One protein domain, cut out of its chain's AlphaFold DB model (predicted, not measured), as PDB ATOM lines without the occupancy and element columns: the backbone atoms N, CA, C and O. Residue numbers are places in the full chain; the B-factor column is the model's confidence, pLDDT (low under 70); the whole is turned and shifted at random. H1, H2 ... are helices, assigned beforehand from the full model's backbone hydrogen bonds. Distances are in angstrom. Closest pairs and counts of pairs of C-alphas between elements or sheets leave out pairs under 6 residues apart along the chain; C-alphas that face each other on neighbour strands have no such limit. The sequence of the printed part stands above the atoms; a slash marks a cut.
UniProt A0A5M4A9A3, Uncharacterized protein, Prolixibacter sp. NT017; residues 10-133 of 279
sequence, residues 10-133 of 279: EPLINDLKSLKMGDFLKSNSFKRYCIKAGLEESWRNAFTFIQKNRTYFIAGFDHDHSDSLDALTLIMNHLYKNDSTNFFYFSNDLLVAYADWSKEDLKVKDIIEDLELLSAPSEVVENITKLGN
ATOM      1  N   GLU A  10      -9.730 -21.735   9.340       92.00
ATOM      2  CA  GLU A  10      -8.680 -22.136   8.414       92.00
ATOM      3  C   GLU A  10      -9.042 -21.863   6.949       92.00
ATOM      4  O   GLU A  10      -8.191 -21.279   6.276       92.00
ATOM      5  N   PRO A  11     -10.267 -22.172   6.467       90.81
ATOM      6  CA  PRO A  11     -10.685 -21.805   5.111       90.81
ATOM      7  C   PRO A  11     -10.503 -20.306   4.842       90.81
ATOM      8  O   PRO A  11      -9.712 -19.931   3.976       90.81
ATOM      9  N   LEU A  12     -11.053 -19.460   5.722       92.50
ATOM     10  CA  LEU A  12     -10.980 -18.008   5.568       92.50
ATOM     11  C   LEU A  12      -9.535 -17.505   5.567       92.50
ATOM     12  O   LEU A  12      -9.164 -16.641   4.778       92.50
ATOM     13  N   ILE A  13      -8.693 -18.024   6.462       91.81
ATOM     14  CA  ILE A  13      -7.284 -17.619   6.521       91.81
ATOM     15  C   ILE A  13      -6.541 -18.046   5.252       91.81
ATOM     16  O   ILE A  13      -5.707 -17.281   4.763       91.81
ATOM     17  N   ASN A  14      -6.838 -19.221   4.701       89.38
ATOM     18  CA  ASN A  14      -6.244 -19.679   3.450       89.38
ATOM     19  C   ASN A  14      -6.676 -18.803   2.272       89.38
ATOM     20  O   ASN A  14      -5.822 -18.411   1.473       89.38
ATOM     21  N   ASP A  15      -7.943 -18.403   2.216       87.19
ATOM     22  CA  ASP A  15      -8.444 -17.488   1.194       87.19
ATOM     23  C   ASP A  15      -7.782 -16.112   1.297       87.19
ATOM     24  O   ASP A  15      -7.290 -15.584   0.297       87.19
ATOM     25  N   LEU A  16      -7.639 -15.567   2.509       88.50
ATOM     26  CA  LEU A  16      -6.898 -14.323   2.740       88.50
ATOM     27  C   LEU A  16      -5.416 -14.440   2.342       88.50
ATOM     28  O   LEU A  16      -4.863 -13.506   1.763       88.50
ATOM     29  N   LYS A  17      -4.771 -15.582   2.616       85.56
ATOM     30  CA  LYS A  17      -3.381 -15.867   2.210       85.56
ATOM     31  C   LYS A  17      -3.232 -16.076   0.701       85.56
ATOM     32  O   LYS A  17      -2.147 -15.847   0.171       85.56
ATOM     33  N   SER A  18      -4.288 -16.515   0.016       78.38
ATOM     34  CA  SER A  18      -4.303 -16.698  -1.440       78.38
ATOM     35  C   SER A  18      -4.317 -15.364  -2.195       78.38
ATOM     36  O   SER A  18      -3.845 -15.275  -3.334       78.38
ATOM     37  N   LEU A  19      -4.802 -14.302  -1.543       78.81
ATOM     38  CA  LEU A  19      -4.609 -12.931  -1.999       78.81
ATOM     39  C   LEU A  19      -3.117 -12.575  -1.910       78.81
ATOM     40  O   LEU A  19      -2.372 -13.131  -1.106       78.81
ATOM     41  N   LYS A  20      -2.652 -11.576  -2.672       74.75
ATOM     42  CA  LYS A  20      -1.274 -11.045  -2.559       74.75
ATOM     43  C   LYS A  20      -1.078 -10.216  -1.279       74.75
ATOM     44  O   LYS A  20      -0.433  -9.168  -1.274       74.75
ATOM     45  N   MET A  21      -1.666 -10.669  -0.176       83.62
ATOM     46  CA  MET A  21      -1.783  -9.937   1.072       83.62
ATOM     47  C   MET A  21      -0.431  -9.779   1.767       83.62
ATOM     48  O   MET A  21      -0.213  -8.763   2.417       83.62
ATOM     49  N   GLY A  22       0.519 -10.699   1.576       83.38
ATOM     50  CA  GLY A  22       1.858 -10.585   2.168       83.38
ATOM     51  C   GLY A  22       2.589  -9.293   1.775       83.38
ATOM     52  O   GLY A  22       3.193  -8.641   2.627       83.38
ATOM     53  N   ASP A  23       2.453  -8.844   0.523       84.69
ATOM     54  CA  ASP A  23       3.069  -7.591   0.058       84.69
ATOM     55  C   ASP A  23       2.379  -6.363   0.665       84.69
ATOM     56  O   ASP A  23       3.033  -5.391   1.063       84.69
ATOM     57  N   PHE A  24       1.054  -6.428   0.802       90.31
ATOM     58  CA  PHE A  24       0.274  -5.400   1.479       90.31
ATOM     59  C   PHE A  24       0.657  -5.279   2.955       90.31
ATOM     60  O   PHE A  24       0.924  -4.167   3.409       90.31
ATOM     61  N   LEU A  25       0.753  -6.389   3.690       92.50
ATOM     62  CA  LEU A  25       1.063  -6.406   5.125       92.50
ATOM     63  C   LEU A  25       2.448  -5.812   5.442       92.50
ATOM     64  O   LEU A  25       2.666  -5.234   6.506       92.50
ATOM     65  N   LYS A  26       3.383  -5.873   4.490       89.31
ATOM     66  CA  LYS A  26       4.700  -5.221   4.595       89.31
ATOM     67  C   LYS A  26       4.671  -3.727   4.271       89.31
ATOM     68  O   LYS A  26       5.588  -2.982   4.638       89.31
ATOM     69  N   SER A  27       3.649  -3.282   3.547       86.88
ATOM     70  CA  SER A  27       3.577  -1.944   2.977       86.88
ATOM     71  C   SER A  27       3.395  -0.851   4.035       86.88
ATOM     72  O   SER A  27       2.873  -1.053   5.134       86.88
ATOM     73  N   ASN A  28       3.757   0.380   3.666       85.12
ATOM     74  CA  ASN A  28       3.451   1.552   4.486       85.12
ATOM     75  C   ASN A  28       1.941   1.823   4.582       85.12
ATOM     76  O   ASN A  28       1.506   2.444   5.550       85.12
ATOM     77  N   SER A  29       1.144   1.372   3.610       85.62
ATOM     78  CA  SER A  29      -0.313   1.511   3.656       85.62
ATOM     79  C   SER A  29      -0.906   0.674   4.780       85.62
ATOM     80  O   SER A  29      -1.685   1.203   5.570       85.62
ATOM     81  N   PHE A  30      -0.459  -0.574   4.932       91.56
ATOM     82  CA  PHE A  30      -0.891  -1.415   6.041       91.56
ATOM     83  C   PHE A  30      -0.405  -0.889   7.396       91.56
ATOM     84  O   PHE A  30      -1.193  -0.779   8.328       91.56
ATOM     85  N   LYS A  31       0.850  -0.428   7.502       90.00
ATOM     86  CA  LYS A  31       1.341   0.217   8.740       90.00
ATOM     87  C   LYS A  31       0.490   1.428   9.142       90.00
ATOM     88  O   LYS A  31       0.189   1.609  10.318       90.00
ATOM     89  N   ARG A  32       0.078   2.254   8.172       87.19
ATOM     90  CA  ARG A  32      -0.838   3.384   8.411       87.19
ATOM     91  C   ARG A  32      -2.229   2.916   8.827       87.19
ATOM     92  O   ARG A  32      -2.831   3.565   9.676       87.19
ATOM     93  N   TYR A  33      -2.730   1.828   8.246       90.62
ATOM     94  CA  TYR A  33      -3.975   1.198   8.676       90.62
ATOM     95  C   TYR A  33      -3.888   0.746  10.138       90.62
ATOM     96  O   TYR A  33      -4.728   1.162  10.928       90.62
ATOM     97  N   CYS A  34      -2.835   0.018  10.529       88.50
ATOM     98  CA  CYS A  34      -2.652  -0.415  11.914       88.50
ATOM     99  C   CYS A  34      -2.685   0.762  12.893       88.50
ATOM    100  O   CYS A  34      -3.393   0.681  13.884       88.50
ATOM    101  N   ILE A  35      -1.991   1.865  12.589       87.44
ATOM    102  CA  ILE A  35      -2.000   3.070  13.439       87.44
ATOM    103  C   ILE A  35      -3.408   3.673  13.542       87.44
ATOM    104  O   ILE A  35      -3.838   4.068  14.619       87.44
ATOM    105  N   LYS A  36      -4.146   3.756  12.427       83.50
ATOM    106  CA  LYS A  36      -5.519   4.291  12.429       83.50
ATOM    107  C   LYS A  36      -6.487   3.415  13.225       83.50
ATOM    108  O   LYS A  36      -7.402   3.948  13.838       83.50
ATOM    109  N   ALA A  37      -6.278   2.103  13.194       81.94
ATOM    110  CA  ALA A  37      -7.097   1.116  13.886       81.94
ATOM    111  C   ALA A  37      -6.649   0.857  15.341       81.94
ATOM    112  O   ALA A  37      -7.284   0.065  16.030       81.94
ATOM    113  N   GLY A  38      -5.561   1.481  15.817       85.81
ATOM    114  CA  GLY A  38      -4.996   1.224  17.150       85.81
ATOM    115  C   GLY A  38      -4.389  -0.180  17.310       85.81
ATOM    116  O   GLY A  38      -4.372  -0.739  18.405       85.81
ATOM    117  N   LEU A  39      -3.941  -0.788  16.208       88.75
ATOM    118  CA  LEU A  39      -3.404  -2.152  16.138       88.75
ATOM    119  C   LEU A  39      -1.878  -2.196  16.004       88.75
ATOM    120  O   LEU A  39      -1.307  -3.277  15.868       88.75
ATOM    121  N   GLU A  40      -1.191  -1.056  16.014       92.25
ATOM    122  CA  GLU A  40       0.246  -0.969  15.758       92.25
ATOM    123  C   GLU A  40       1.086  -1.776  16.753       92.25
ATOM    124  O   GLU A  40       2.084  -2.387  16.361       92.25
ATOM    125  N   GLU A  41       0.682  -1.827  18.023       93.25
ATOM    126  CA  GLU A  41       1.385  -2.610  19.041       93.25
ATOM    127  C   GLU A  41       1.103  -4.103  18.898       93.25
ATOM    128  O   GLU A  41       2.038  -4.904  18.888       93.25
ATOM    129  N   SER A  42      -0.168  -4.472  18.719       91.19
ATOM    130  CA  SER A  42      -0.596  -5.857  18.495       91.19
ATOM    131  C   SER A  42       0.088  -6.455  17.267       91.19
ATOM    132  O   SER A  42       0.649  -7.549  17.347       91.19
ATOM    133  N   TRP A  43       0.131  -5.704  16.162       94.12
ATOM    134  CA  TRP A  43       0.833  -6.102  14.945       94.12
ATOM    135  C   TRP A  43       2.337  -6.251  15.169       94.12
ATOM    136  O   TRP A  43       2.911  -7.294  14.855       94.12
ATOM    137  N   ARG A  44       2.987  -5.238  15.757       93.62
ATOM    138  CA  ARG A  44       4.432  -5.261  16.031       93.62
ATOM    139  C   ARG A  44       4.821  -6.448  16.908       93.62
ATOM    140  O   ARG A  44       5.835  -7.095  16.642       93.62
ATOM    141  N   ASN A  45       4.024  -6.742  17.930       94.12
ATOM    142  CA  ASN A  45       4.258  -7.853  18.845       94.12
ATOM    143  C   ASN A  45       4.081  -9.206  18.144       94.12
ATOM    144  O   ASN A  45       4.951 -10.066  18.281       94.12
ATOM    145  N   ALA A  46       3.010  -9.377  17.360       93.75
ATOM    146  CA  ALA A  46       2.771 -10.593  16.583       93.75
ATOM    147  C   ALA A  46       3.899 -10.844  15.572       93.75
ATOM    148  O   ALA A  46       4.499 -11.915  15.571       93.75
ATOM    149  N   PHE A  47       4.261  -9.833  14.782       93.56
ATOM    150  CA  PHE A  47       5.320  -9.941  13.780       93.56
ATOM    151  C   PHE A  47       6.689 -10.242  14.406       93.56
ATOM    152  O   PHE A  47       7.390 -11.153  13.972       93.56
ATOM    153  N   THR A  48       7.042  -9.553  15.496       93.31
ATOM    154  CA  THR A  48       8.295  -9.809  16.227       93.31
ATOM    155  C   THR A  48       8.329 -11.218  16.820       93.31
ATOM    156  O   THR A  48       9.385 -11.852  16.864       93.31
ATOM    157  N   PHE A  49       7.187 -11.718  17.301       93.00
ATOM    158  CA  PHE A  49       7.076 -13.087  17.792       93.00
ATOM    159  C   PHE A  49       7.355 -14.094  16.671       93.00
ATOM    160  O   PHE A  49       8.137 -15.014  16.894       93.00
ATOM    161  N   ILE A  50       6.791 -13.907  15.475       92.62
ATOM    162  CA  ILE A  50       7.059 -14.789  14.330       92.62
ATOM    163  C   ILE A  50       8.535 -14.739  13.930       92.62
ATOM    164  O   ILE A  50       9.180 -15.784  13.890       92.62
ATOM    165  N   GLN A  51       9.110 -13.543  13.773       90.19
ATOM    166  CA  GLN A  51      10.522 -13.383  13.407       90.19
ATOM    167  C   GLN A  51      11.472 -14.103  14.374       90.19
ATOM    168  O   GLN A  51      12.439 -14.731  13.949       90.19
ATOM    169  N   LYS A  52      11.200 -14.035  15.685       89.00
ATOM    170  CA  LYS A  52      12.024 -14.694  16.714       89.00
ATOM    171  C   LYS A  52      11.857 -16.211  16.754       89.00
ATOM    172  O   LYS A  52      12.777 -16.894  17.195       89.00
ATOM    173  N   ASN A  53      10.695 -16.721  16.355       86.56
ATOM    174  CA  ASN A  53      10.376 -18.148  16.396       86.56
ATOM    175  C   ASN A  53      10.480 -18.821  15.021       86.56
ATOM    176  O   ASN A  53      10.111 -19.988  14.886       86.56
ATOM    177  N   ARG A  54      10.989 -18.115  14.005       83.19
ATOM    178  CA  ARG A  54      11.206 -18.675  12.674       83.19
ATOM    179  C   ARG A  54      12.208 -19.826  12.756       83.19
ATOM    180  O   ARG A  54      13.329 -19.666  13.234       83.19
ATOM    181  N   THR A  55      11.803 -20.996  12.276       73.31
ATOM    182  CA  THR A  55      12.587 -22.235  12.388       73.31
ATOM    183  C   THR A  55      13.560 -22.453  11.230       73.31
ATOM    184  O   THR A  55      14.415 -23.331  11.315       73.31
ATOM    185  N   TYR A  56      13.465 -21.660  10.159       68.62
ATOM    186  CA  TYR A  56      14.313 -21.787   8.978       68.62
ATOM    187  C   TYR A  56      14.714 -20.418   8.415       68.62
ATOM    188  O   TYR A  56      13.942 -19.462   8.430       68.62
ATOM    189  N   PHE A  57      15.939 -20.325   7.896       69.31
ATOM    190  CA  PHE A  57      16.438 -19.145   7.195       69.31
ATOM    191  C   PHE A  57      17.078 -19.586   5.879       69.31
ATOM    192  O   PHE A  57      18.040 -20.347   5.868       69.31
ATOM    193  N   ILE A  58      16.526 -19.108   4.766       68.69
ATOM    194  CA  ILE A  58      16.995 -19.396   3.406       68.69
ATOM    195  C   ILE A  58      17.542 -18.096   2.824       68.69
ATOM    196  O   ILE A  58      16.813 -17.112   2.694       68.69
ATOM    197  N   ALA A  59      18.832 -18.071   2.493       58.88
ATOM    198  CA  ALA A  59      19.455 -16.898   1.893       58.88
ATOM    199  C   ALA A  59      18.788 -16.561   0.545       58.88
ATOM    200  O   ALA A  59      18.614 -17.436  -0.299       58.88
ATOM    201  N   GLY A  60      18.409 -15.294   0.353       59.47
ATOM    202  CA  GLY A  60      17.737 -14.816  -0.862       59.47
ATOM    203  C   GLY A  60      16.210 -14.973  -0.881       59.47
ATOM    204  O   GLY A  60      15.588 -14.550  -1.850       59.47
ATOM    205  N   PHE A  61      15.597 -15.538   0.165       68.12
ATOM    206  CA  PHE A  61      14.138 -15.643   0.286       68.12
ATOM    207  C   PHE A  61      13.545 -14.435   1.032       68.12
ATOM    208  O   PHE A  61      14.127 -13.959   2.012       68.12
ATOM    209  N   ASP A  62      12.383 -13.945   0.590       74.69
ATOM    210  CA  ASP A  62      11.660 -12.851   1.251       74.69
ATOM    211  C   ASP A  62      10.875 -13.374   2.455       74.69
ATOM    212  O   ASP A  62       9.666 -13.600   2.415       74.69
ATOM    213  N   HIS A  63      11.594 -13.595   3.549       81.69
ATOM    214  CA  HIS A  63      10.980 -14.125   4.757       81.69
ATOM    215  C   HIS A  63       9.983 -13.169   5.406       81.69
ATOM    216  O   HIS A  63       9.059 -13.625   6.064       81.69
ATOM    217  N   ASP A  64      10.132 -11.859   5.206       82.56
ATOM    218  CA  ASP A  64       9.198 -10.884   5.772       82.56
ATOM    219  C   ASP A  64       7.794 -11.045   5.175       82.56
ATOM    220  O   ASP A  64       6.809 -10.720   5.837       82.56
ATOM    221  N   HIS A  65       7.686 -11.555   3.941       86.38
ATOM    222  CA  HIS A  65       6.398 -11.864   3.318       86.38
ATOM    223  C   HIS A  65       5.702 -13.012   4.059       86.38
ATOM    224  O   HIS A  65       4.564 -12.857   4.501       86.38
ATOM    225  N   SER A  66       6.404 -14.135   4.249       83.56
ATOM    226  CA  SER A  66       5.871 -15.295   4.978       83.56
ATOM    227  C   SER A  66       5.546 -14.936   6.426       83.56
ATOM    228  O   SER A  66       4.443 -15.196   6.900       83.56
ATOM    229  N   ASP A  67       6.465 -14.249   7.104       88.88
ATOM    230  CA  ASP A  67       6.292 -13.858   8.498       88.88
ATOM    231  C   ASP A  67       5.093 -12.930   8.706       88.88
ATOM    232  O   ASP A  67       4.428 -12.989   9.739       88.88
ATOM    233  N   SER A  68       4.796 -12.072   7.725       91.81
ATOM    234  CA  SER A  68       3.626 -11.195   7.778       91.81
ATOM    235  C   SER A  68       2.324 -11.993   7.700       91.81
ATOM    236  O   SER A  68       1.386 -11.708   8.444       91.81
ATOM    237  N   LEU A  69       2.256 -13.018   6.846       91.25
ATOM    238  CA  LEU A  69       1.079 -13.890   6.741       91.25
ATOM    239  C   LEU A  69       0.870 -14.726   8.014       91.25
ATOM    240  O   LEU A  69      -0.265 -14.923   8.462       91.25
ATOM    241  N   ASP A  70       1.954 -15.176   8.638       91.19
ATOM    242  CA  ASP A  70       1.893 -15.909   9.905       91.19
ATOM    243  C   ASP A  70       1.520 -14.987  11.075       91.19
ATOM    244  O   ASP A  70       0.735 -15.367  11.949       91.19
ATOM    245  N   ALA A  71       1.992 -13.737  11.068       94.06
ATOM    246  CA  ALA A  71       1.586 -12.727  12.042       94.06
ATOM    247  C   ALA A  71       0.094 -12.383  11.914       94.06
ATOM    248  O   ALA A  71      -0.601 -12.280  12.928       94.06
ATOM    249  N   LEU A  72      -0.420 -12.276  10.682       94.94
ATOM    250  CA  LEU A  72      -1.852 -12.125  10.427       94.94
ATOM    251  C   LEU A  72      -2.638 -13.313  10.993       94.94
ATOM    252  O   LEU A  72      -3.626 -13.115  11.699       94.94
ATOM    253  N   THR A  73      -2.169 -14.538  10.747       94.69
ATOM    254  CA  THR A  73      -2.799 -15.769  11.259       94.69
ATOM    255  C   THR A  73      -2.876 -15.752  12.784       94.69
ATOM    256  O   THR A  73      -3.911 -16.063  13.371       94.69
ATOM    257  N   LEU A  74      -1.807 -15.309  13.444       94.50
ATOM    258  CA  LEU A  74      -1.734 -15.199  14.897       94.50
ATOM    259  C   LEU A  74      -2.749 -14.192  15.466       94.50
ATOM    260  O   LEU A  74      -3.395 -14.484  16.476       94.50
ATOM    261  N   ILE A  75      -2.925 -13.041  14.812       93.38
ATOM    262  CA  ILE A  75      -3.919 -12.029  15.203       93.38
ATOM    263  C   ILE A  75      -5.339 -12.543  14.965       93.38
ATOM    264  O   ILE A  75      -6.167 -12.461  15.868       93.38
ATOM    265  N   MET A  76      -5.605 -13.136  13.802       94.38
ATOM    266  CA  MET A  76      -6.910 -13.709  13.454       94.38
ATOM    267  C   MET A  76      -7.324 -14.807  14.441       94.38
ATOM    268  O   MET A  76      -8.432 -14.782  14.975       94.38
ATOM    269  N   ASN A  77      -6.403 -15.713  14.776       94.88
ATOM    270  CA  ASN A  77      -6.603 -16.737  15.802       94.88
ATOM    271  C   ASN A  77      -6.918 -16.132  17.178       94.88
ATOM    272  O   ASN A  77      -7.739 -16.673  17.924       94.88
ATOM    273  N   HIS A  78      -6.229 -15.048  17.548       93.12
ATOM    274  CA  HIS A  78      -6.441 -14.374  18.823       93.12
ATOM    275  C   HIS A  78      -7.810 -13.692  18.877       93.12
ATOM    276  O   HIS A  78      -8.545 -13.913  19.839       93.12
ATOM    277  N   LEU A  79      -8.169 -12.924  17.847       93.06
ATOM    278  CA  LEU A  79      -9.463 -12.254  17.761       93.06
ATOM    279  C   LEU A  79     -10.593 -13.280  17.770       93.06
ATOM    280  O   LEU A  79     -11.463 -13.205  18.622       93.06
ATOM    281  N   TYR A  80     -10.525 -14.322  16.941       94.25
ATOM    282  CA  TYR A  80     -11.588 -15.326  16.885       94.25
ATOM    283  C   TYR A  80     -11.861 -16.006  18.238       94.25
ATOM    284  O   TYR A  80     -13.009 -16.279  18.581       94.25
ATOM    285  N   LYS A  81     -10.809 -16.273  19.026       93.44
ATOM    286  CA  LYS A  81     -10.934 -16.923  20.341       93.44
ATOM    287  C   LYS A  81     -11.458 -16.005  21.439       93.44
ATOM    288  O   LYS A  81     -12.114 -16.499  22.350       93.44
ATOM    289  N   ASN A  82     -11.094 -14.726  21.408       92.00
ATOM    290  CA  ASN A  82     -11.304 -13.818  22.540       92.00
ATOM    291  C   ASN A  82     -12.384 -12.766  22.273       92.00
ATOM    292  O   ASN A  82     -12.979 -12.263  23.219       92.00
ATOM    293  N   ASP A  83     -12.631 -12.443  21.007       90.06
ATOM    294  CA  ASP A  83     -13.552 -11.403  20.569       90.06
ATOM    295  C   ASP A  83     -13.990 -11.651  19.112       90.06
ATOM    296  O   ASP A  83     -13.448 -11.095  18.150       90.06
ATOM    297  N   SER A  84     -14.973 -12.539  18.941       88.81
ATOM    298  CA  SER A  84     -15.483 -12.914  17.618       88.81
ATOM    299  C   SER A  84     -16.109 -11.735  16.867       88.81
ATOM    300  O   SER A  84     -16.088 -11.716  15.640       88.81
ATOM    301  N   THR A  85     -16.625 -10.729  17.574       89.88
ATOM    302  CA  THR A  85     -17.148  -9.508  16.957       89.88
ATOM    303  C   THR A  85     -16.019  -8.719  16.305       89.88
ATOM    304  O   THR A  85     -16.081  -8.434  15.107       89.88
ATOM    305  N   ASN A  86     -14.945  -8.436  17.047       90.25
ATOM    306  CA  ASN A  86     -13.786  -7.742  16.490       90.25
ATOM    307  C   ASN A  86     -13.037  -8.572  15.444       90.25
ATOM    308  O   ASN A  86     -12.432  -7.992  14.550       90.25
ATOM    309  N   PHE A  87     -13.112  -9.903  15.484       94.44
ATOM    310  CA  PHE A  87     -12.622 -10.745  14.392       94.44
ATOM    311  C   PHE A  87     -13.286 -10.399  13.050       94.44
ATOM    312  O   PHE A  87     -12.584 -10.208  12.054       94.44
ATOM    313  N   PHE A  88     -14.616 -10.268  13.011       94.50
ATOM    314  CA  PHE A  88     -15.327  -9.952  11.767       94.50
ATOM    315  C   PHE A  88     -15.057  -8.527  11.287       94.50
ATOM    316  O   PHE A  88     -14.769  -8.331  10.107       94.50
ATOM    317  N   TYR A  89     -15.087  -7.544  12.189       91.56
ATOM    318  CA  TYR A  89     -14.801  -6.152  11.829       91.56
ATOM    319  C   TYR A  89     -13.349  -5.957  11.388       91.56
ATOM    320  O   TYR A  89     -13.101  -5.312  10.374       91.56
ATOM    321  N   PHE A  90     -12.394  -6.605  12.056       92.56
ATOM    322  CA  PHE A  90     -11.005  -6.613  11.603       92.56
ATOM    323  C   PHE A  90     -10.856  -7.242  10.214       92.56
ATOM    324  O   PHE A  90     -10.143  -6.693   9.378       92.56
ATOM    325  N   SER A  91     -11.531  -8.366   9.946       93.25
ATOM    326  CA  SER A  91     -11.493  -9.022   8.629       93.25
ATOM    327  C   SER A  91     -12.038  -8.105   7.532       93.25
ATOM    328  O   SER A  91     -11.422  -7.970   6.476       93.25
ATOM    329  N   ASN A  92     -13.161  -7.434   7.804       93.38
ATOM    330  CA  ASN A  92     -13.742  -6.432   6.916       93.38
ATOM    331  C   ASN A  92     -12.753  -5.300   6.626       93.38
ATOM    332  O   ASN A  92     -12.425  -5.038   5.471       93.38
ATOM    333  N   ASP A  93     -12.241  -4.658   7.672       91.38
ATOM    334  CA  ASP A  93     -11.390  -3.479   7.539       91.38
ATOM    335  C   ASP A  93     -10.058  -3.809   6.860       91.38
ATOM    336  O   ASP A  93      -9.547  -3.024   6.056       91.38
ATOM    337  N   LEU A  94      -9.523  -5.005   7.120       92.94
ATOM    338  CA  LEU A  94      -8.354  -5.538   6.436       92.94
ATOM    339  C   LEU A  94      -8.600  -5.668   4.927       92.94
ATOM    340  O   LEU A  94      -7.758  -5.239   4.138       92.94
ATOM    341  N   LEU A  95      -9.739  -6.240   4.525       92.56
ATOM    342  CA  LEU A  95     -10.103  -6.415   3.118       92.56
ATOM    343  C   LEU A  95     -10.365  -5.078   2.425       92.56
ATOM    344  O   LEU A  95      -9.901  -4.890   1.303       92.56
ATOM    345  N   VAL A  96     -11.028  -4.131   3.095       90.06
ATOM    346  CA  VAL A  96     -11.212  -2.759   2.590       90.06
ATOM    347  C   VAL A  96      -9.851  -2.102   2.355       90.06
ATOM    348  O   VAL A  96      -9.572  -1.615   1.259       90.06
ATOM    349  N   ALA A  97      -8.968  -2.131   3.356       89.56
ATOM    350  CA  ALA A  97      -7.647  -1.521   3.262       89.56
ATOM    351  C   ALA A  97      -6.770  -2.191   2.191       89.56
ATOM    352  O   ALA A  97      -5.997  -1.510   1.511       89.56
ATOM    353  N   TYR A  98      -6.901  -3.510   2.026       90.62
ATOM    354  CA  TYR A  98      -6.231  -4.260   0.970       90.62
ATOM    355  C   TYR A  98      -6.760  -3.882  -0.418       90.62
ATOM    356  O   TYR A  98      -5.949  -3.559  -1.283       90.62
ATOM    357  N   ALA A  99      -8.081  -3.852  -0.623       88.06
ATOM    358  CA  ALA A  99      -8.704  -3.444  -1.886       88.06
ATOM    359  C   ALA A  99      -8.281  -2.020  -2.280       88.06
ATOM    360  O   ALA A  99      -7.884  -1.748  -3.414       88.06
ATOM    361  N   ASP A 100      -8.276  -1.102  -1.312       84.88
ATOM    362  CA  ASP A 100      -7.815   0.267  -1.518       84.88
ATOM    363  C   ASP A 100      -6.336   0.364  -1.880       84.88
ATOM    364  O   ASP A 100      -5.944   1.283  -2.607       84.88
ATOM    365  N   TRP A 101      -5.509  -0.541  -1.365       85.94
ATOM    366  CA  TRP A 101      -4.092  -0.600  -1.689       85.94
ATOM    367  C   TRP A 101      -3.840  -1.231  -3.061       85.94
ATOM    368  O   TRP A 101      -3.035  -0.688  -3.819       85.94
ATOM    369  N   SER A 102      -4.530  -2.326  -3.389       83.44
ATOM    370  CA  SER A 102      -4.371  -3.034  -4.661       83.44
ATOM    371  C   SER A 102      -4.976  -2.268  -5.835       83.44
ATOM    372  O   SER A 102      -4.470  -2.388  -6.947       83.44
ATOM    373  N   LYS A 103      -6.017  -1.453  -5.593       75.56
ATOM    374  CA  LYS A 103      -6.836  -0.803  -6.636       75.56
ATOM    375  C   LYS A 103      -7.491  -1.809  -7.588       75.56
ATOM    376  O   LYS A 103      -7.738  -1.493  -8.749       75.56
ATOM    377  N   GLU A 104      -7.772  -3.005  -7.081       70.69
ATOM    378  CA  GLU A 104      -8.369  -4.117  -7.814       70.69
ATOM    379  C   GLU A 104      -9.625  -4.608  -7.088       70.69
ATOM    380  O   GLU A 104      -9.692  -4.571  -5.855       70.69
ATOM    381  N   ASP A 105     -10.607  -5.091  -7.851       69.62
ATOM    382  CA  ASP A 105     -11.762  -5.783  -7.282       69.62
ATOM    383  C   ASP A 105     -11.330  -7.108  -6.648       69.62
ATOM    384  O   ASP A 105     -10.503  -7.850  -7.188       69.62
ATOM    385  N   LEU A 106     -11.904  -7.413  -5.487       77.31
ATOM    386  CA  LEU A 106     -11.574  -8.629  -4.757       77.31
ATOM    387  C   LEU A 106     -12.440  -9.803  -5.214       77.31
ATOM    388  O   LEU A 106     -13.656  -9.694  -5.366       77.31
ATOM    389  N   LYS A 107     -11.819 -10.977  -5.348       80.12
ATOM    390  CA  LYS A 107     -12.543 -12.247  -5.486       80.12
ATOM    391  C   LYS A 107     -13.097 -12.642  -4.122       80.12
ATOM    392  O   LYS A 107     -12.460 -13.365  -3.370       80.12
ATOM    393  N   VAL A 108     -14.266 -12.102  -3.793       85.50
ATOM    394  CA  VAL A 108     -14.860 -12.209  -2.451       85.50
ATOM    395  C   VAL A 108     -15.767 -13.416  -2.256       85.50
ATOM    396  O   VAL A 108     -16.250 -13.611  -1.153       85.50
ATOM    397  N   LYS A 109     -16.031 -14.212  -3.298       85.19
ATOM    398  CA  LYS A 109     -17.019 -15.297  -3.231       85.19
ATOM    399  C   LYS A 109     -16.698 -16.304  -2.119       85.19
ATOM    400  O   LYS A 109     -17.528 -16.491  -1.240       85.19
ATOM    401  N   ASP A 110     -15.504 -16.886  -2.152       82.81
ATOM    402  CA  ASP A 110     -15.101 -17.931  -1.200       82.81
ATOM    403  C   ASP A 110     -14.983 -17.343   0.228       82.81
ATOM    404  O   ASP A 110     -15.528 -17.884   1.187       82.81
ATOM    405  N   ILE A 111     -14.480 -16.104   0.332       91.12
ATOM    406  CA  ILE A 111     -14.447 -15.320   1.580       91.12
ATOM    407  C   ILE A 111     -15.853 -15.101   2.166       91.12
ATOM    408  O   ILE A 111     -16.031 -15.165   3.382       91.12
ATOM    409  N   ILE A 112     -16.855 -14.799   1.334       89.06
ATOM    410  CA  ILE A 112     -18.243 -14.607   1.774       89.06
ATOM    411  C   ILE A 112     -18.823 -15.928   2.273       89.06
ATOM    412  O   ILE A 112     -19.396 -15.939   3.360       89.06
ATOM    413  N   GLU A 113     -18.641 -17.021   1.525       86.19
ATOM    414  CA  GLU A 113     -19.109 -18.355   1.929       86.19
ATOM    415  C   GLU A 113     -18.536 -18.742   3.306       86.19
ATOM    416  O   GLU A 113     -19.272 -19.185   4.195       86.19
ATOM    417  N   ASP A 114     -17.249 -18.476   3.535       90.69
ATOM    418  CA  ASP A 114     -16.593 -18.723   4.817       90.69
ATOM    419  C   ASP A 114     -17.123 -17.835   5.950       90.69
ATOM    420  O   ASP A 114     -17.356 -18.301   7.069       90.69
ATOM    421  N   LEU A 115     -17.334 -16.544   5.690       92.44
ATOM    422  CA  LEU A 115     -17.873 -15.612   6.683       92.44
ATOM    423  C   LEU A 115     -19.312 -15.959   7.074       92.44
ATOM    424  O   LEU A 115     -19.658 -15.903   8.256       92.44
ATOM    425  N   GLU A 116     -20.139 -16.362   6.113       90.88
ATOM    426  CA  GLU A 116     -21.497 -16.846   6.363       90.88
ATOM    427  C   GLU A 116     -21.483 -18.127   7.206       90.88
ATOM    428  O   GLU A 116     -22.215 -18.223   8.197       90.88
ATOM    429  N   LEU A 117     -20.587 -19.072   6.900       91.81
ATOM    430  CA  LEU A 117     -20.394 -20.296   7.687       91.81
ATOM    431  C   LEU A 117     -19.962 -19.995   9.130       91.81
ATOM    432  O   LEU A 117     -20.351 -20.689  10.077       91.81
ATOM    433  N   LEU A 118     -19.194 -18.922   9.319       93.38
ATOM    434  CA  LEU A 118     -18.789 -18.414  10.627       93.38
ATOM    435  C   LEU A 118     -19.871 -17.590  11.337       93.38
ATOM    436  O   LEU A 118     -19.670 -17.225  12.495       93.38
ATOM    437  N   SER A 119     -21.026 -17.365  10.702       92.50
ATOM    438  CA  SER A 119     -22.116 -16.522  11.210       92.50
ATOM    439  C   SER A 119     -21.700 -15.058  11.399       92.50
ATOM    440  O   SER A 119     -22.026 -14.435  12.412       92.50
ATOM    441  N   ALA A 120     -20.961 -14.513  10.429       92.62
ATOM    442  CA  ALA A 120     -20.603 -13.101  10.401       92.62
ATOM    443  C   ALA A 120     -21.855 -12.198  10.407       92.62
ATOM    444  O   ALA A 120     -22.889 -12.560   9.838       92.62
ATOM    445  N   PRO A 121     -21.779 -10.996  11.013       94.31
ATOM    446  CA  PRO A 121     -22.840 -10.001  10.911       94.31
ATOM    447  C   PRO A 121     -23.175  -9.687   9.448       94.31
ATOM    448  O   PRO A 121     -22.277  -9.533   8.621       94.31
ATOM    449  N   SER A 122     -24.463  -9.520   9.135       88.56
ATOM    450  CA  SER A 122     -24.924  -9.236   7.767       88.56
ATOM    451  C   SER A 122     -24.284  -7.981   7.169       88.56
ATOM    452  O   SER A 122     -23.980  -7.959   5.983       88.56
ATOM    453  N   GLU A 123     -24.019  -6.967   7.994       92.44
ATOM    454  CA  GLU A 123     -23.310  -5.747   7.589       92.44
ATOM    455  C   GLU A 123     -21.897  -6.042   7.056       92.44
ATOM    456  O   GLU A 123     -21.486  -5.477   6.044       92.44
ATOM    457  N   VAL A 124     -21.163  -6.959   7.694       91.50
ATOM    458  CA  VAL A 124     -19.814  -7.361   7.263       91.50
ATOM    459  C   VAL A 124     -19.878  -8.072   5.912       91.50
ATOM    460  O   VAL A 124     -19.112  -7.746   5.005       91.50
ATOM    461  N   VAL A 125     -20.833  -8.990   5.748       89.81
ATOM    462  CA  VAL A 125     -21.048  -9.708   4.482       89.81
ATOM    463  C   VAL A 125     -21.435  -8.738   3.361       89.81
ATOM    464  O   VAL A 125     -20.889  -8.808   2.258       89.81
ATOM    465  N   GLU A 126     -22.325  -7.784   3.636       87.38
ATOM    466  CA  GLU A 126     -22.756  -6.783   2.658       87.38
ATOM    467  C   GLU A 126     -21.599  -5.865   2.232       87.38
ATOM    468  O   GLU A 126     -21.418  -5.597   1.040       87.38
ATOM    469  N   ASN A 127     -20.782  -5.412   3.186       88.06
ATOM    470  CA  ASN A 127     -19.623  -4.568   2.908       88.06
ATOM    471  C   ASN A 127     -18.591  -5.295   2.043       88.06
ATOM    472  O   ASN A 127     -18.154  -4.754   1.027       88.06
ATOM    473  N   ILE A 128     -18.267  -6.546   2.370       88.31
ATOM    474  CA  ILE A 128     -17.326  -7.351   1.584       88.31
ATOM    475  C   ILE A 128     -17.896  -7.674   0.198       88.31
ATOM    476  O   ILE A 128     -17.176  -7.611  -0.796       88.31
ATOM    477  N   THR A 129     -19.206  -7.900   0.078       85.31
ATOM    478  CA  THR A 129     -19.868  -8.068  -1.228       85.31
ATOM    479  C   THR A 129     -19.684  -6.840  -2.126       85.31
ATOM    480  O   THR A 129     -19.435  -6.974  -3.329       85.31
ATOM    481  N   LYS A 130     -19.758  -5.631  -1.556       84.88
ATOM    482  CA  LYS A 130     -19.507  -4.381  -2.291       84.88
ATOM    483  C   LYS A 130     -18.049  -4.261  -2.745       84.88
ATOM    484  O   LYS A 130     -17.817  -3.723  -3.824       84.88
ATOM    485  N   LEU A 131     -17.087  -4.812  -1.994       82.56
ATOM    486  CA  LEU A 131     -15.666  -4.825  -2.380       82.56
ATOM    487  C   LEU A 131     -15.385  -5.621  -3.658       82.56
ATOM    488  O   LEU A 131     -14.446  -5.297  -4.382       82.56
ATOM    489  N   GLY A 132     -16.215  -6.620  -3.972       73.00
ATOM    490  CA  GLY A 132     -16.113  -7.355  -5.234       73.00
ATOM    491  C   GLY A 132     -16.463  -6.532  -6.479       73.00
ATOM    492  O   GLY A 132     -16.238  -7.005  -7.584       73.00
ATOM    493  N   ASN A 133     -17.027  -5.328  -6.316       63.69
ATOM    494  CA  ASN A 133     -17.396  -4.423  -7.411       63.69
ATOM    495  C   ASN A 133     -17.014  -2.960  -7.094       63.69
ATOM    496  O   ASN A 133     -17.719  -2.031  -7.486       63.69
TER     497      ASN A 133
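What this domain is: This is residues 10 to 133 of the 279 residues of an uncharacterized protein of Prolixibacter sp. NT017 (UniProt A0A5M4A9A3). Two long helices, H5 and H6, form a hairpin in the middle of a compact helical body. A shorter hairpin, H7 and H8, packs on it through H8 on H6, H1 packs on H7, H4 crosses H5, H2 packs on H5 and H3 on H6; residues 55 to 62 stick out as a loop. The printed part has 124 residues with eight named helices, H1 to H8 in order, and no named strand: all helix. It is compact, with a radius of gyration of the C-alphas of 14.3 A, and spans 43 by 32 by 27 A.

Where its parts are: H1, residues 10 to 18, begins at C-alpha 10 (-8.680, -22.136, 8.414). H2 is residues 21 to 26, H3 28 to 36, and H4 40 to 53, 20.0 A long. H5, residues 63 to 82, is 28.5 A long, and H6, 84 to 102, 26.8 A. H7 is residues 109 to 117; H8, 122 to 131, ends at C-alpha 131 (-15.666, -4.825, -2.380).

How they stand to each other: H5 and H6 touch at a shallow tilt of 30 degrees, opposite ways; their closest C-alphas, Leu 79 and Phe 87, are 4.9 A apart. H4 touches residues 67 to 75 of H5 at a steep tilt of 61 degrees, closest C-alphas Phe 47 and Ala 71, 5.0 A. H2 touches H5 about perpendicular, at 77 degrees, closest C-alphas Gly 22 and His 65, 4.9 A. H3 touches H6, closest C-alphas Ser 29 and Trp 101, 6.9 A. H8 touches H6 at 10 degrees, a shallow tilt, the same way, closest C-alphas Asn 92 and Val 124, 6.2 A. H7 touches H1, closest C-alphas Leu 12 and Asp 114, 5.7 A. H4 and H6 are apart. In H1 to H8 every O i to N i+4 pair is within hydrogen-bond range.

The domain as a whole: The farthest C-alphas, Ala 59 and Ser 122, are 45.4 A apart. The printed part has no cut, and no link is long. Mean pLDDT of the printed part is 87.1; residues 56 to 61, 105 and 133 are under 70.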